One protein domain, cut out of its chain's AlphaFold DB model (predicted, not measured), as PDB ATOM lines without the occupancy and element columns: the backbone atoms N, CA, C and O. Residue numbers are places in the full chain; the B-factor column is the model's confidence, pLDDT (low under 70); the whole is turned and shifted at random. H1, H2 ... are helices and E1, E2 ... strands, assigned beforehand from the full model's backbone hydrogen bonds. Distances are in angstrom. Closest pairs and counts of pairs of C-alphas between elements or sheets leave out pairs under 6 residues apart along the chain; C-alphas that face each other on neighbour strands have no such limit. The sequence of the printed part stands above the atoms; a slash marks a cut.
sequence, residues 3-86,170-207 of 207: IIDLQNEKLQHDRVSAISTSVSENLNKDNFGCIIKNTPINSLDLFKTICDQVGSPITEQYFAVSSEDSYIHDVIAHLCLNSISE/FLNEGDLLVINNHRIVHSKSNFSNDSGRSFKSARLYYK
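This is residues 3 to 86 and 170 to 207 of the 207 residues of an uncharacterized protein of Pedobacter lusitanus (UniProt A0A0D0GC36). One six-stranded sheet, twisted and curled like part of a barrel, has helices H1 and H2 packed over one face, making two layers, helices on a sheet. The short E6 and H3 lie away from both helices, and the long loop of residues 58 to 74 lies 11 to 21 A from the mean of the C-alphas. There are 122 residues printed, with three named helices and seven named strands in the chain order E1 H1 E2 H2 E3 E4 E5 E6 H3 E7. The mixed sheet has the order E1 E2 E5 E4 E7 E3, and the class is mixed, helices and strands. The whole is compact and rounded, with a radius of gyration of the C-alphas of 13.6 A and spans of 38 by 36 by 26 A.

Start at the inner strands E5, residues 176 to 180, and E4, residues 75 to 83: they are antiparallel, with N 78 and O 177 within hydrogen-bond range at 2.8 A. E7, residues 197 to 206, shows staggered pairing: residues 197 to 204 pair antiparallel with E4, N 79 and O 200 at 2.8 A, and residues 204 to 206 with the edge strand E3, residues 55 to 57, N 56 and O 205 at 2.9 A. E2, residues 33 to 37, is antiparallel to E5, with N 34 and O 178 at 2.8 A. The edge strand E1, residues 3 to 5, is parallel to E2, with N 4 and O 35 at 2.8 A. E1, H1, residues 13 to 29, and E2 form a strand-helix-strand unit, two parallel neighbour strands joined through a helix, with a right-handed crossover. H2, residues 43 to 54, lies over E4 at a height over the sheet of 8.5 A and runs along the strands; the closest C-alphas of H2 and E4 are those of Phe 47 and Leu 79, 6.8 A apart. H1 and H2 touch at a steep tilt of 48 degrees, the same way, closest at the C-alphas of Ser 20 and Ile 50, 5.1 A. H3, residues 188 to 191, only grazes the sheet with residues 190 to 191. E6, residues 184 to 186, pairs with no named strand. Every O i to N i+4 pair is within hydrogen-bond range in H1 and H2; H3 is too short for one.

Find C-alpha 3 at (196.402, 151.484, 165.166), where E1 begins. H1 runs 24.3 A from C-alpha 13 at (207.738, 168.283, 163.267), and H2 16.3 A. E4 spans 22.8 A, and E7 27.9 A to C-alpha 206 at (193.654, 160.341, 146.586).

The C-alphas farthest apart are those of Lys 10 and Ser 70, 39.0 A. Residues 87 to 169 are not printed, and C-alphas 86 and 170 are 12.6 A apart across the cut. The link E3 to E4 is long, 17 residues. Mean pLDDT of the printed part is 76.4; 33 residues are under 70, among them 57 to 73.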
ATOM      1  N   ILE A   3     196.511 150.561 164.025       88.56
ATOM      2  CA  ILE A   3     196.402 151.484 165.166       88.56
ATOM      3  C   ILE A   3     197.775 152.088 165.452       88.56
ATOM      4  O   ILE A   3     198.719 151.360 165.751       88.56
ATOM      5  N   ILE A   4     197.857 153.417 165.397       87.56
ATOM      6  CA  ILE A   4     199.037 154.211 165.747       87.56
ATOM      7  C   ILE A   4     198.761 154.866 167.102       87.56
ATOM      8  O   ILE A   4     197.919 155.755 167.200       87.56
ATOM      9  N   ASP A   5     199.447 154.436 168.157       86.00
ATOM     10  CA  ASP A   5     199.310 155.030 169.493       86.00
ATOM     11  C   ASP A   5     200.420 156.062 169.733       86.00
ATOM     12  O   ASP A   5     201.604 155.726 169.680       86.00
ATOM     13  N   LEU A   6     200.043 157.321 169.974       83.12
ATOM     14  CA  LEU A   6     200.993 158.418 170.188       83.12
ATOM     15  C   LEU A   6     201.358 158.651 171.658       83.12
ATOM     16  O   LEU A   6     202.186 159.520 171.932       83.12
ATOM     17  N   GLN A   7     200.758 157.908 172.595       81.25
ATOM     18  CA  GLN A   7     201.075 157.946 174.029       81.25
ATOM     19  C   GLN A   7     201.082 159.359 174.659       81.25
ATOM     20  O   GLN A   7     201.792 159.603 175.634       81.25
ATOM     21  N   ASN A   8     200.290 160.304 174.131       66.50
ATOM     22  CA  ASN A   8     200.262 161.720 174.540       66.50
ATOM     23  C   ASN A   8     201.610 162.454 174.421       66.50
ATOM     24  O   ASN A   8     201.829 163.486 175.064       66.50
ATOM     25  N   GLU A   9     202.535 161.944 173.615       68.00
ATOM     26  CA  GLU A   9     203.834 162.578 173.461       68.00
ATOM     27  C   GLU A   9     203.727 163.896 172.677       68.00
ATOM     28  O   GLU A   9     202.902 164.060 171.773       68.00
ATOM     29  N   LYS A  10     204.591 164.868 173.008       65.62
ATOM     30  CA  LYS A  10     204.659 166.129 172.257       65.62
ATOM     31  C   LYS A  10     205.015 165.841 170.798       65.62
ATOM     32  O   LYS A  10     206.058 165.258 170.502       65.62
ATOM     33  N   LEU A  11     204.166 166.311 169.887       68.69
ATOM     34  CA  LEU A  11     204.393 166.217 168.449       68.69
ATOM     35  C   LEU A  11     205.485 167.206 168.029       68.69
ATOM     36  O   LEU A  11     205.258 168.412 167.963       68.69
ATOM     37  N   GLN A  12     206.679 166.685 167.759       70.56
ATOM     38  CA  GLN A  12     207.717 167.404 167.019       70.56
ATOM     39  C   GLN A  12     207.461 167.276 165.510       70.56
ATOM     40  O   GLN A  12     206.825 166.317 165.071       70.56
ATOM     41  N   HIS A  13     207.975 168.218 164.715       64.88
ATOM     42  CA  HIS A  13     207.738 168.283 163.267       64.88
ATOM     43  C   HIS A  13     208.075 166.964 162.540       64.88
ATOM     44  O   HIS A  13     207.243 166.426 161.810       64.88
ATOM     45  N   ASP A  14     209.245 166.380 162.812       66.31
ATOM     46  CA  ASP A  14     209.688 165.123 162.182       66.31
ATOM     47  C   ASP A  14     208.749 163.952 162.491       66.31
ATOM     48  O   ASP A  14     208.518 163.062 161.669       66.31
ATOM     49  N   ARG A  15     208.126 163.989 163.669       75.69
ATOM     50  CA  ARG A  15     207.194 162.963 164.120       75.69
ATOM     51  C   ARG A  15     205.843 163.061 163.413       75.69
ATOM     52  O   ARG A  15     205.259 162.033 163.090       75.69
ATOM     53  N   VAL A  16     205.375 164.273 163.112       77.50
ATOM     54  CA  VAL A  16     204.164 164.501 162.301       77.50
ATOM     55  C   VAL A  16     204.349 163.958 160.880       77.50
ATOM     56  O   VAL A  16     203.451 163.299 160.349       77.50
ATOM     57  N   SER A  17     205.528 164.170 160.286       78.81
ATOM     58  CA  SER A  17     205.864 163.632 158.961       78.81
ATOM     59  C   SER A  17     205.873 162.100 158.951       78.81
ATOM     60  O   SER A  17     205.307 161.483 158.046       78.81
ATOM     61  N   ALA A  18     206.461 161.475 159.975       83.31
ATOM     62  CA  ALA A  18     206.488 160.019 160.111       83.31
ATOM     63  C   ALA A  18     205.077 159.421 160.262       83.31
ATOM     64  O   ALA A  18     204.749 158.445 159.589       83.31
ATOM     65  N   ILE A  19     204.215 160.036 161.083       84.94
ATOM     66  CA  ILE A  19     202.814 159.609 161.246       84.94
ATOM     67  C   ILE A  19     202.070 159.705 159.913       84.94
ATOM     68  O   ILE A  19     201.421 158.749 159.502       84.94
ATOM     69  N   SER A  20     202.195 160.832 159.211       83.19
ATOM     70  CA  SER A  20     201.502 161.053 157.935       83.19
ATOM     71  C   SER A  20     201.950 160.063 156.854       83.19
ATOM     72  O   SER A  20     201.121 159.544 156.103       83.19
ATOM     73  N   THR A  21     203.247 159.741 156.822       83.69
ATOM     74  CA  THR A  21     203.806 158.707 155.937       83.69
ATOM     75  C   THR A  21     203.219 157.341 156.278       83.69
ATOM     76  O   THR A  21     202.678 156.677 155.400       83.69
ATOM     77  N   SER A  22     203.214 156.964 157.561       85.38
ATOM     78  CA  SER A  22     202.631 155.700 158.022       85.38
ATOM     79  C   SER A  22     201.148 155.587 157.657       85.38
ATOM     80  O   SER A  22     200.709 154.533 157.206       85.38
ATOM     81  N   VAL A  23     200.357 156.653 157.818       87.06
ATOM     82  CA  VAL A  23     198.936 156.652 157.424       87.06
ATOM     83  C   VAL A  23     198.792 156.438 155.918       87.06
ATOM     84  O   VAL A  23     198.010 155.587 155.500       87.06
ATOM     85  N   SER A  24     199.569 157.162 155.110       83.44
ATOM     86  CA  SER A  24     199.550 157.043 153.646       83.44
ATOM     87  C   SER A  24     199.937 155.634 153.189       83.44
ATOM     88  O   SER A  24     199.265 155.039 152.352       83.44
ATOM     89  N   GLU A  25     200.979 155.051 153.787       83.12
ATOM     90  CA  GLU A  25     201.401 153.680 153.505       83.12
ATOM     91  C   GLU A  25     200.312 152.663 153.851       83.12
ATOM     92  O   GLU A  25     200.044 151.777 153.052       83.12
ATOM     93  N   ASN A  26     199.633 152.793 154.992       83.19
ATOM     94  CA  ASN A  26     198.552 151.876 155.371       83.19
ATOM     95  C   ASN A  26     197.289 152.055 154.504       83.19
ATOM     96  O   ASN A  26     196.564 151.087 154.256       83.19
ATOM     97  N   LEU A  27     197.023 153.269 154.010       82.56
ATOM     98  CA  LEU A  27     195.961 153.516 153.030       82.56
ATOM     99  C   LEU A  27     196.282 152.908 151.659       82.56
ATOM    100  O   LEU A  27     195.368 152.400 151.019       82.56
ATOM    101  N   ASN A  28     197.553 152.900 151.243       74.38
ATOM    102  CA  ASN A  28     197.981 152.436 149.914       74.38
ATOM    103  C   ASN A  28     198.379 150.950 149.858       74.38
ATOM    104  O   ASN A  28     198.218 150.292 148.831       74.38
ATOM    105  N   LYS A  29     198.950 150.413 150.939       68.88
ATOM    106  CA  LYS A  29     199.479 149.043 151.008       68.88
ATOM    107  C   LYS A  29     198.406 148.060 151.454       68.88
ATOM    108  O   LYS A  29     198.173 147.054 150.785       68.88
ATOM    109  N   ASP A  30     197.721 148.395 152.544       62.25
ATOM    110  CA  ASP A  30     196.695 147.537 153.138       62.25
ATOM    111  C   ASP A  30     195.288 147.912 152.645       62.25
ATOM    112  O   ASP A  30     194.356 147.127 152.787       62.25
ATOM    113  N   ASN A  31     195.119 149.071 151.995       70.50
ATOM    114  CA  ASN A  31     193.857 149.562 151.425       70.50
ATOM    115  C   ASN A  31     192.687 149.667 152.418       70.50
ATOM    116  O   ASN A  31     191.537 149.617 151.993       70.50
ATOM    117  N   PHE A  32     192.941 149.823 153.719       80.38
ATOM    118  CA  PHE A  32     191.876 149.876 154.728       80.38
ATOM    119  C   PHE A  32     191.849 151.196 155.498       80.38
ATOM    120  O   PHE A  32     190.848 151.907 155.442       80.38
ATOM    121  N   GLY A  33     192.929 151.550 156.199       85.56
ATOM    122  CA  GLY A  33     192.986 152.781 156.988       85.56
ATOM    123  C   GLY A  33     193.729 152.649 158.313       85.56
ATOM    124  O   GLY A  33     194.312 151.607 158.631       85.56
ATOM    125  N   CYS A  34     193.686 153.722 159.100       91.19
ATOM    126  CA  CYS A  34     194.334 153.855 160.397       91.19
ATOM    127  C   CYS A  34     193.423 154.508 161.439       91.19
ATOM    128  O   CYS A  34     192.636 155.402 161.130       91.19
ATOM    129  N   ILE A  35     193.623 154.124 162.698       91.06
ATOM    130  CA  ILE A  35     193.201 154.894 163.867       91.06
ATOM    131  C   ILE A  35     194.455 155.425 164.551       91.06
ATOM    132  O   ILE A  35     195.364 154.657 164.855       91.06
ATOM    133  N   ILE A  36     194.495 156.723 164.815       91.50
ATOM    134  CA  ILE A  36     195.569 157.377 165.557       91.50
ATOM    135  C   ILE A  36     195.010 157.739 166.925       91.50
ATOM    136  O   ILE A  36     194.018 158.465 167.009       91.50
ATOM    137  N   LYS A  37     195.622 157.209 167.982       90.12
ATOM    138  CA  LYS A  37     195.136 157.338 169.356       90.12
ATOM    139  C   LYS A  37     196.011 158.227 170.217       90.12
ATOM    140  O   LYS A  37     197.209 158.357 169.959       90.12
ATOM    141  N   ASN A  38     195.404 158.764 171.278       82.12
ATOM    142  CA  ASN A  38     196.094 159.517 172.330       82.12
ATOM    143  C   ASN A  38     196.885 160.704 171.758       82.12
ATOM    144  O   ASN A  38     198.071 160.885 172.057       82.12
ATOM    145  N   THR A  39     196.254 161.468 170.861       80.31
ATOM    146  CA  THR A  39     196.909 162.630 170.256       80.31
ATOM    147  C   THR A  39     196.892 163.830 171.211       80.31
ATOM    148  O   THR A  39     195.961 163.985 172.000       80.31
ATOM    149  N   PRO A  40     197.936 164.678 171.196       70.50
ATOM    150  CA  PRO A  40     198.046 165.799 172.128       70.50
ATOM    151  C   PRO A  40     197.098 166.960 171.779       70.50
ATOM    152  O   PRO A  40     196.430 166.964 170.749       70.50
ATOM    153  N   ILE A  41     197.133 168.007 172.615       61.09
ATOM    154  CA  ILE A  41     196.284 169.221 172.603       61.09
ATOM    155  C   ILE A  41     196.176 169.929 171.224       61.09
ATOM    156  O   ILE A  41     195.215 170.654 170.988       61.09
ATOM    157  N   ASN A  42     197.085 169.669 170.273       72.44
ATOM    158  CA  ASN A  42     197.058 170.221 168.905       72.44
ATOM    159  C   ASN A  42     196.541 169.221 167.846       72.44
ATOM    160  O   ASN A  42     196.992 169.225 166.698       72.44
ATOM    161  N   SER A  43     195.609 168.344 168.220       80.44
ATOM    162  CA  SER A  43     195.045 167.292 167.357       80.44
ATOM    163  C   SER A  43     194.469 167.817 166.035       80.44
ATOM    164  O   SER A  43     194.545 167.135 165.012       80.44
ATOM    165  N   LEU A  44     193.970 169.060 166.015       86.12
ATOM    166  CA  LEU A  44     193.460 169.702 164.805       86.12
ATOM    167  C   LEU A  44     194.556 169.971 163.766       86.12
ATOM    168  O   LEU A  44     194.334 169.714 162.587       86.12
ATOM    169  N   ASP A  45     195.729 170.462 164.165       85.06
ATOM    170  CA  ASP A  45     196.814 170.757 163.217       85.06
ATOM    171  C   ASP A  45     197.423 169.470 162.652       85.06
ATOM    172  O   ASP A  45     197.714 169.384 161.455       85.06
ATOM    173  N   LEU A  46     197.529 168.431 163.491       85.69
ATOM    174  CA  LEU A  46     197.892 167.088 163.042       85.69
ATOM    175  C   LEU A  46     196.866 166.554 162.033       85.69
ATOM    176  O   LEU A  46     197.250 166.057 160.977       85.69
ATOM    177  N   PHE A  47     195.571 166.693 162.325       88.75
ATOM    178  CA  PHE A  47     194.496 166.264 161.432       88.75
ATOM    179  C   PHE A  47     194.579 166.940 160.062       88.75
ATOM    180  O   PHE A  47     194.506 166.250 159.046       88.75
ATOM    181  N   LYS A  48     194.789 168.262 160.021       87.75
ATOM    182  CA  LYS A  48     194.974 168.999 158.760       87.75
ATOM    183  C   LYS A  48     196.185 168.487 157.988       87.75
ATOM    184  O   LYS A  48     196.048 168.139 156.824       87.75
ATOM    185  N   THR A  49     197.326 168.352 158.666       87.31
ATOM    186  CA  THR A  49     198.574 167.883 158.047       87.31
ATOM    187  C   THR A  49     198.416 166.492 157.433       87.31
ATOM    188  O   THR A  49     198.864 166.258 156.314       87.31
ATOM    189  N   ILE A  50     197.744 165.574 158.136       88.44
ATOM    190  CA  ILE A  50     197.465 164.234 157.614       88.44
ATOM    191  C   ILE A  50     196.531 164.315 156.410       88.44
ATOM    192  O   ILE A  50     196.826 163.696 155.395       88.44
ATOM    193  N   CYS A  51     195.439 165.082 156.494       87.94
ATOM    194  CA  CYS A  51     194.505 165.247 155.377       87.94
ATOM    195  C   CYS A  51     195.213 165.770 154.120       87.94
ATOM    196  O   CYS A  51     195.005 165.222 153.043       87.94
ATOM    197  N   ASP A  52     196.085 166.768 154.276       84.44
ATOM    198  CA  ASP A  52     196.839 167.374 153.176       84.44
ATOM    199  C   ASP A  52     197.891 166.424 152.582       84.44
ATOM    200  O   ASP A  52     198.296 166.594 151.431       84.44
ATOM    201  N   GLN A  53     198.360 165.433 153.343       84.00
ATOM    202  CA  GLN A  53     199.300 164.412 152.870       84.00
ATOM    203  C   GLN A  53     198.594 163.267 152.142       84.00
ATOM    204  O   GLN A  53     199.024 162.871 151.062       84.00
ATOM    205  N   VAL A  54     197.504 162.747 152.713       82.75
ATOM    206  CA  VAL A  54     196.825 161.544 152.198       82.75
ATOM    207  C   VAL A  54     195.886 161.835 151.030       82.75
ATOM    208  O   VAL A  54     195.481 160.912 150.326       82.75
ATOM    209  N   GLY A  55     195.511 163.097 150.821       79.50
ATOM    210  CA  GLY A  55     194.602 163.453 149.747       79.50
ATOM    211  C   GLY A  55     194.462 164.950 149.519       79.50
ATOM    212  O   GLY A  55     195.175 165.775 150.091       79.50
ATOM    213  N   SER A  56     193.532 165.293 148.636       77.38
ATOM    214  CA  SER A  56     193.121 166.675 148.389       77.38
ATOM    215  C   SER A  56     191.683 166.868 148.877       77.38
ATOM    216  O   SER A  56     190.804 166.101 148.465       77.38
ATOM    217  N   PRO A  57     191.410 167.851 149.756       69.19
ATOM    218  CA  PRO A  57     190.058 168.110 150.226       69.19
ATOM    219  C   PRO A  57     189.178 168.626 149.088       69.19
ATOM    220  O   PRO A  57     189.591 169.447 148.275       69.19
ATOM    221  N   ILE A  58     187.936 168.146 149.053       58.06
ATOM    222  CA  ILE A  58     186.975 168.418 147.967       58.06
ATOM    223  C   ILE A  58     186.481 169.873 147.988       58.06
ATOM    224  O   ILE A  58     186.028 170.414 146.984       58.06
ATOM    225  N   THR A  59     186.629 170.535 149.132       53.66
ATOM    226  CA  THR A  59     186.352 171.954 149.355       53.66
ATOM    227  C   THR A  59     187.289 172.466 150.446       53.66
ATOM    228  O   THR A  59     187.594 171.715 151.372       53.66
ATOM    229  N   GLU A  60     187.656 173.749 150.431       44.19
ATOM    230  CA  GLU A  60     188.511 174.391 151.453       44.19
ATOM    231  C   GLU A  60     187.959 174.331 152.899       44.19
ATOM    232  O   GLU A  60     188.616 174.757 153.848       44.19
ATOM    233  N   GLN A  61     186.748 173.808 153.103       43.03
ATOM    234  CA  GLN A  61     186.080 173.749 154.395       43.03
ATOM    235  C   GLN A  61     185.988 172.307 154.901       43.03
ATOM    236  O   GLN A  61     185.252 171.475 154.384       43.03
ATOM    237  N   TYR A  62     186.719 172.019 155.976       49.81
ATOM    238  CA  TYR A  62     186.519 170.840 156.818       49.81
ATOM    239  C   TYR A  62     185.066 170.832 157.345       49.81
ATOM    240  O   TYR A  62     184.753 171.543 158.307       49.81
ATOM    241  N   PHE A  63     184.157 170.107 156.700       46.44
ATOM    242  CA  PHE A  63     182.717 170.210 156.955       46.44
ATOM    243  C   PHE A  63     182.226 169.462 158.208       46.44
ATOM    244  O   PHE A  63     182.836 168.506 158.694       46.44
ATOM    245  N   ALA A  64     181.055 169.893 158.693       41.88
ATOM    246  CA  ALA A  64     180.100 169.032 159.388       41.88
ATOM    247  C   ALA A  64     179.331 168.219 158.328       41.88
ATOM    248  O   ALA A  64     178.935 168.768 157.305       41.88
ATOM    249  N   VAL A  65     179.160 166.915 158.541       40.50
ATOM    250  CA  VAL A  65     178.626 165.971 157.542       40.50
ATOM    251  C   VAL A  65     177.218 166.390 157.073       40.50
ATOM    252  O   VAL A  65     176.266 166.268 157.838       40.50
ATOM    253  N   SER A  66     177.071 166.861 155.827       36.53
ATOM    254  CA  SER A  66     175.770 167.175 155.207       36.53
ATOM    255  C   SER A  66     175.184 165.968 154.450       36.53
ATOM    256  O   SER A  66     175.875 164.990 154.147       36.53
ATOM    257  N   SER A  67     173.871 166.004 154.200       36.72
ATOM    258  CA  SER A  67     173.045 164.892 153.708       36.72
ATOM    259  C   SER A  67     172.999 164.699 152.185       36.72
ATOM    260  O   SER A  67     172.368 163.742 151.751       36.72
ATOM    261  N   GLU A  68     173.637 165.550 151.375       38.78
ATOM    262  CA  GLU A  68     173.317 165.650 149.932       38.78
ATOM    263  C   GLU A  68     174.384 165.130 148.946       38.78
ATOM    264  O   GLU A  68     174.136 165.094 147.741       38.78
ATOM    265  N   ASP A  69     175.551 164.661 149.394       43.75
ATOM    266  CA  ASP A  69     176.632 164.333 148.449       43.75
ATOM    267  C   ASP A  69     176.544 162.911 147.867       43.75
ATOM    268  O   ASP A  69     176.628 161.912 148.583       43.75
ATOM    269  N   SER A  70     176.477 162.828 146.533       38.78
ATOM    270  CA  SER A  70     176.468 161.588 145.734       38.78
ATOM    271  C   SER A  70     177.863 161.095 145.299       38.78
ATOM    272  O   SER A  70     177.971 160.118 144.547       38.78
ATOM    273  N   TYR A  71     178.930 161.739 145.776       47.50
ATOM    274  CA  TYR A  71     180.296 161.519 145.304       47.50
ATOM    275  C   TYR A  71     180.980 160.300 145.943       47.50
ATOM    276  O   TYR A  71     180.869 160.034 147.140       47.50
ATOM    277  N   ILE A  72     181.687 159.552 145.096       55.31
ATOM    278  CA  ILE A  72     182.546 158.413 145.425       55.31
ATOM    279  C   ILE A  72     183.851 159.006 145.977       55.31
ATOM    280  O   ILE A  72     184.720 159.412 145.213       55.31
ATOM    281  N   HIS A  73     183.927 159.169 147.298       68.50
ATOM    282  CA  HIS A  73     185.112 159.696 147.988       68.50
ATOM    283  C   HIS A  73     186.113 158.576 148.213       68.50
ATOM    284  O   HIS A  73     185.699 157.480 148.590       68.50
ATOM    285  N   ASP A  74     187.401 158.851 148.033       77.75
ATOM    286  CA  ASP A  74     188.436 157.827 148.170       77.75
ATOM    287  C   ASP A  74     188.840 157.610 149.625       77.75
ATOM    288  O   ASP A  74     188.957 156.473 150.092       77.75
ATOM    289  N   VAL A  75     189.004 158.712 150.358       87.38
ATOM    290  CA  VAL A  75     189.424 158.704 151.756       87.38
ATOM    291  C   VAL A  75     188.460 159.535 152.593       87.38
ATOM    292  O   VAL A  75     188.044 160.633 152.213       87.38
ATOM    293  N   ILE A  76     188.116 159.014 153.767       88.50
ATOM    294  CA  ILE A  76     187.371 159.746 154.789       88.50
ATOM    295  C   ILE A  76     188.217 159.826 156.051       88.50
ATOM    296  O   ILE A  76     188.758 158.822 156.512       88.50
ATOM    297  N   ALA A  77     188.308 161.026 156.615       90.56
ATOM    298  CA  ALA A  77     189.002 161.286 157.864       90.56
ATOM    299  C   ALA A  77     188.049 161.909 158.894       90.56
ATOM    300  O   ALA A  77     187.299 162.832 158.579       90.56
ATOM    301  N   HIS A  78     188.110 161.435 160.135       91.06
ATOM    302  CA  HIS A  78     187.341 161.921 161.275       91.06
ATOM    303  C   HIS A  78     188.278 162.195 162.454       91.06
ATOM    304  O   HIS A  78     188.976 161.295 162.905       91.06
ATOM    305  N   LEU A  79     188.260 163.412 162.988       91.12
ATOM    306  CA  LEU A  79     188.872 163.776 164.265       91.12
ATOM    307  C   LEU A  79     187.771 163.890 165.317       91.12
ATOM    308  O   LEU A  79     186.844 164.685 165.147       91.12
ATOM    309  N   CYS A  80     187.875 163.126 166.401       89.25
ATOM    310  CA  CYS A  80     186.972 163.254 167.535       89.25
ATOM    311  C   CYS A  80     187.350 164.496 168.352       89.25
ATOM    312  O   CYS A  80     188.423 164.561 168.942       89.25
ATOM    313  N   LEU A  81     186.478 165.501 168.358       87.06
ATOM    314  CA  LEU A  81     186.672 166.745 169.108       87.06
ATOM    315  C   LEU A  81     186.131 166.653 170.534       87.06
ATOM    316  O   LEU A  81     186.519 167.442 171.384       87.06
ATOM    317  N   ASN A  82     185.190 165.742 170.772       84.06
ATOM    318  CA  ASN A  82     184.561 165.530 172.066       84.06
ATOM    319  C   ASN A  82     183.920 164.134 172.089       84.06
ATOM    320  O   ASN A  82     183.268 163.743 171.114       84.06
ATOM    321  N   SER A  83     184.064 163.409 173.201       79.12
ATOM    322  CA  SER A  83     183.409 162.120 173.454       79.12
ATOM    323  C   SER A  83     182.798 162.018 174.868       79.12
ATOM    324  O   SER A  83     182.976 161.011 175.550       79.12
ATOM    325  N   ILE A  84     182.088 163.051 175.332       67.81
ATOM    326  CA  ILE A  84     181.410 163.093 176.649       67.81
ATOM    327  C   ILE A  84     180.208 162.123 176.763       67.81
ATOM    328  O   ILE A  84     179.697 161.905 177.857       67.81
ATOM    329  N   SER A  85     179.751 161.503 175.671       58.91
ATOM    330  CA  SER A  85     178.593 160.590 175.666       58.91
ATOM    331  C   SER A  85     178.673 159.478 176.733       58.91
ATOM    332  O   SER A  85     179.517 158.581 176.657       58.91
ATOM    333  N   GLU A  86     177.715 159.482 177.673       56.03
ATOM    334  CA  GLU A  86     177.492 158.418 178.670       56.03
ATOM    335  C   GLU A  86     177.260 157.035 178.023       56.03
ATOM    336  O   GLU A  86     177.515 156.001 178.638       56.03
ATOM    337  N   PHE A 170     186.258 152.304 169.966       87.19
ATOM    338  CA  PHE A 170     186.024 153.521 170.744       87.19
ATOM    339  C   PHE A 170     187.015 154.602 170.308       87.19
ATOM    340  O   PHE A 170     188.222 154.337 170.264       87.19
ATOM    341  N   LEU A 171     186.491 155.785 169.984       87.31
ATOM    342  CA  LEU A 171     187.269 156.980 169.657       87.31
ATOM    343  C   LEU A 171     187.077 157.992 170.783       87.31
ATOM    344  O   LEU A 171     185.947 158.433 171.011       87.31
ATOM    345  N   ASN A 172     188.167 158.305 171.476       87.31
ATOM    346  CA  ASN A 172     188.208 159.327 172.517       87.31
ATOM    347  C   ASN A 172     188.435 160.708 171.898       87.31
ATOM    348  O   ASN A 172     188.850 160.813 170.745       87.31
ATOM    349  N   GLU A 173     188.220 161.768 172.678       87.19
ATOM    350  CA  GLU A 173     188.665 163.111 172.303       87.19
ATOM    351  C   GLU A 173     190.146 163.103 171.887       87.19
ATOM    352  O   GLU A 173     191.004 162.548 172.573       87.19
ATOM    353  N   GLY A 174     190.426 163.695 170.728       87.81
ATOM    354  CA  GLY A 174     191.743 163.694 170.110       87.81
ATOM    355  C   GLY A 174     192.050 162.456 169.268       87.81
ATOM    356  O   GLY A 174     193.031 162.491 168.542       87.81
ATOM    357  N   ASP A 175     191.262 161.381 169.273       90.75
ATOM    358  CA  ASP A 175     191.514 160.259 168.360       90.75
ATOM    359  C   ASP A 175     191.154 160.646 166.910       90.75
ATOM    360  O   ASP A 175     190.145 161.316 166.650       90.75
ATOM    361  N   LEU A 176     191.970 160.196 165.949       91.50
ATOM    362  CA  LEU A 176     191.723 160.355 164.515       91.50
ATOM    363  C   LEU A 176     191.434 158.991 163.891       91.50
ATOM    364  O   LEU A 176     192.098 158.002 164.184       91.50
ATOM    365  N   LEU A 177     190.490 158.954 162.965       92.81
ATOM    366  CA  LEU A 177     190.212 157.824 162.089       92.81
ATOM    367  C   LEU A 177     190.422 158.283 160.648       92.81
ATOM    368  O   LEU A 177     189.859 159.297 160.254       92.81
ATOM    369  N   VAL A 178     191.193 157.540 159.860       92.12
ATOM    370  CA  VAL A 178     191.392 157.794 158.426       92.12
ATOM    371  C   VAL A 178     191.195 156.482 157.683       92.12
ATOM    372  O   VAL A 178     191.884 155.510 157.975       92.12
ATOM    373  N   ILE A 179     190.251 156.424 156.749       92.12
ATOM    374  CA  ILE A 179     189.836 155.178 156.092       92.12
ATOM    375  C   ILE A 179     189.767 155.319 154.580       92.12
ATOM    376  O   ILE A 179     189.379 156.364 154.063       92.12
ATOM    377  N   ASN A 180     190.080 154.226 153.887       89.50
ATOM    378  CA  ASN A 180     189.765 154.052 152.478       89.50
ATOM    379  C   ASN A 180     188.266 153.747 152.357       89.50
ATOM    380  O   ASN A 180     187.799 152.664 152.723       89.50
ATOM    381  N   ASN A 181     187.511 154.715 151.854       88.12
ATOM    382  CA  ASN A 181     186.054 154.675 151.841       88.12
ATOM    383  C   ASN A 181     185.480 153.665 150.829       88.12
ATOM    384  O   ASN A 181     184.327 153.271 150.956       88.12
ATOM    385  N   HIS A 182     186.284 153.165 149.883       87.00
ATOM    386  CA  HIS A 182     185.862 152.089 148.971       87.00
ATOM    387  C   HIS A 182     185.962 150.698 149.591       87.00
ATOM    388  O   HIS A 182     185.363 149.747 149.088       87.00
ATOM    389  N   ARG A 183     186.768 150.554 150.645       90.00
ATOM    390  CA  ARG A 183     187.183 149.256 151.199       90.00
ATOM    391  C   ARG A 183     186.767 149.060 152.653       90.00
ATOM    392  O   ARG A 183     186.829 147.935 153.149       90.00
ATOM    393  N   ILE A 184     186.340 150.131 153.320       91.00
ATOM    394  CA  ILE A 184     185.773 150.114 154.666       91.00
ATOM    395  C   ILE A 184     184.353 150.670 154.631       91.00
ATOM    396  O   ILE A 184     184.141 151.838 154.313       91.00
ATOM    397  N   VAL A 185     183.391 149.847 155.042       89.44
ATOM    398  CA  VAL A 185     182.038 150.306 155.363       89.44
ATOM    399  C   VAL A 185     182.040 150.867 156.770       89.44
ATOM    400  O   VAL A 185     182.575 150.257 157.697       89.44
ATOM    401  N   HIS A 186     181.401 152.014 156.937       86.56
ATOM    402  CA  HIS A 186     181.218 152.655 158.227       86.56
ATOM    403  C   HIS A 186     179.836 153.298 158.289       86.56
ATOM    404  O   HIS A 186     179.243 153.640 157.265       86.56
ATOM    405  N   SER A 187     179.296 153.423 159.497       74.44
ATOM    406  CA  SER A 187     177.972 154.008 159.698       74.44
ATOM    407  C   SER A 187     178.068 155.510 159.942       74.44
ATOM    408  O   SER A 187     178.763 155.969 160.849       74.44
ATOM    409  N   LYS A 188     177.292 156.281 159.174       68.00
ATOM    410  CA  LYS A 188     177.190 157.742 159.292       68.00
ATOM    411  C   LYS A 188     176.728 158.187 160.683       68.00
ATOM    412  O   LYS A 188     177.243 159.177 161.200       68.00
ATOM    413  N   SER A 189     175.802 157.457 161.309       67.00
ATOM    414  CA  SER A 189     175.301 157.777 162.655       67.00
ATOM    415  C   SER A 189     176.370 157.610 163.739       67.00
ATOM    416  O   SER A 189     176.291 158.231 164.797       67.00
ATOM    417  N   ASN A 190     177.431 156.843 163.468       71.81
ATOM    418  CA  ASN A 190     178.547 156.674 164.393       71.81
ATOM    419  C   ASN A 190     179.509 157.873 164.364       71.81
ATOM    420  O   ASN A 190     180.378 157.951 165.231       71.81
ATOM    421  N   PHE A 191     179.351 158.804 163.414       74.31
ATOM    422  CA  PHE A 191     180.183 160.004 163.257       74.31
ATOM    423  C   PHE A 191     179.362 161.299 163.136       74.31
ATOM    424  O   PHE A 191     179.894 162.339 162.745       74.31
ATOM    425  N   SER A 192     178.067 161.262 163.465       72.19
ATOM    426  CA  SER A 192     177.228 162.460 163.535       72.19
ATOM    427  C   SER A 192     177.499 163.258 164.809       72.19
ATOM    428  O   SER A 192     177.742 162.682 165.868       72.19
ATOM    429  N   ASN A 193     177.403 164.585 164.710       75.62
ATOM    430  CA  ASN A 193     177.482 165.470 165.870       75.62
ATOM    431  C   ASN A 193     176.173 165.400 166.666       75.62
ATOM    432  O   ASN A 193     175.106 165.665 166.113       75.62
ATOM    433  N   ASP A 194     176.264 165.075 167.951       75.75
ATOM    434  CA  ASP A 194     175.145 165.056 168.893       75.75
ATOM    435  C   ASP A 194     175.532 165.730 170.225       75.75
ATOM    436  O   ASP A 194     176.620 166.292 170.361       75.75
ATOM    437  N   SER A 195     174.629 165.732 171.212       66.31
ATOM    438  CA  SER A 195     174.811 166.447 172.485       66.31
ATOM    439  C   SER A 195     175.982 165.951 173.347       66.31
ATOM    440  O   SER A 195     176.288 166.595 174.348       66.31
ATOM    441  N   GLY A 196     176.644 164.844 172.991       71.94
ATOM    442  CA  GLY A 196     177.777 164.293 173.744       71.94
ATOM    443  C   GLY A 196     178.971 163.879 172.886       71.94
ATOM    444  O   GLY A 196     179.960 163.388 173.431       71.94
ATOM    445  N   ARG A 197     178.907 164.036 171.563       78.75
ATOM    446  CA  ARG A 197     179.987 163.635 170.665       78.75
ATOM    447  C   ARG A 197     180.074 164.575 169.478       78.75
ATOM    448  O   ARG A 197     179.071 164.853 168.823       78.75
ATOM    449  N   SER A 198     181.279 165.043 169.177       85.31
ATOM    450  CA  SER A 198     181.507 165.884 168.007       85.31
ATOM    451  C   SER A 198     182.739 165.458 167.226       85.31
ATOM    452  O   SER A 198     183.753 165.028 167.780       85.31
ATOM    453  N   PHE A 199     182.628 165.580 165.908       86.88
ATOM    454  CA  PHE A 199     183.654 165.234 164.945       86.88
ATOM    455  C   PHE A 199     183.947 166.394 164.009       86.88
ATOM    456  O   PHE A 199     183.046 167.063 163.497       86.88
ATOM    457  N   LYS A 200     185.232 166.566 163.706       87.88
ATOM    458  CA  LYS A 200     185.681 167.270 162.509       87.88
ATOM    459  C   LYS A 200     185.919 166.229 161.425       87.88
ATOM    460  O   LYS A 200     186.687 165.301 161.645       87.88
ATOM    461  N   SER A 201     185.255 166.362 160.282       87.50
ATOM    462  CA  SER A 201     185.355 165.378 159.201       87.50
ATOM    463  C   SER A 201     185.925 166.004 157.934       87.50
ATOM    464  O   SER A 201     185.684 167.178 157.650       87.50
ATOM    465  N   ALA A 202     186.671 165.215 157.170       86.50
ATOM    466  CA  ALA A 202     187.160 165.568 155.847       86.50
ATOM    467  C   ALA A 202     186.915 164.405 154.882       86.50
ATOM    468  O   ALA A 202     187.062 163.237 155.244       86.50
ATOM    469  N   ARG A 203     186.527 164.742 153.654       84.50
ATOM    470  CA  ARG A 203     186.402 163.815 152.527       84.50
ATOM    471  C   ARG A 203     187.436 164.227 151.495       84.50
ATOM    472  O   ARG A 203     187.527 165.418 151.186       84.50
ATOM    473  N   LEU A 204     188.234 163.272 151.035       83.19
ATOM    474  CA  LEU A 204     189.432 163.529 150.247       83.19
ATOM    475  C   LEU A 204     189.441 162.631 149.002       83.19
ATOM    476  O   LEU A 204     189.033 161.466 149.070       83.19
ATOM    477  N   TYR A 205     189.943 163.171 147.893       78.69
ATOM    478  CA  TYR A 205     190.412 162.366 146.759       78.69
ATOM    479  C   TYR A 205     191.855 161.931 147.008       78.69
ATOM    480  O   TYR A 205     192.615 162.710 147.599       78.69
ATOM    481  N   TYR A 206     192.240 160.731 146.561       71.38
ATOM    482  CA  TYR A 206     193.654 160.341 146.586       71.38
ATOM    483  C   TYR A 206     194.495 161.363 145.809       71.38
ATOM    484  O   TYR A 206     194.051 161.918 144.801       71.38
ATOM    485  N   LYS A 207     195.694 161.637 146.325       62.66
ATOM    486  CA  LYS A 207     196.728 162.378 145.598       62.66
ATOM    487  C   LYS A 207     197.488 161.475 144.639       62.66
ATOM    488  O   LYS A 207     197.648 160.280 144.968       62.66
TER     489      LYS A 207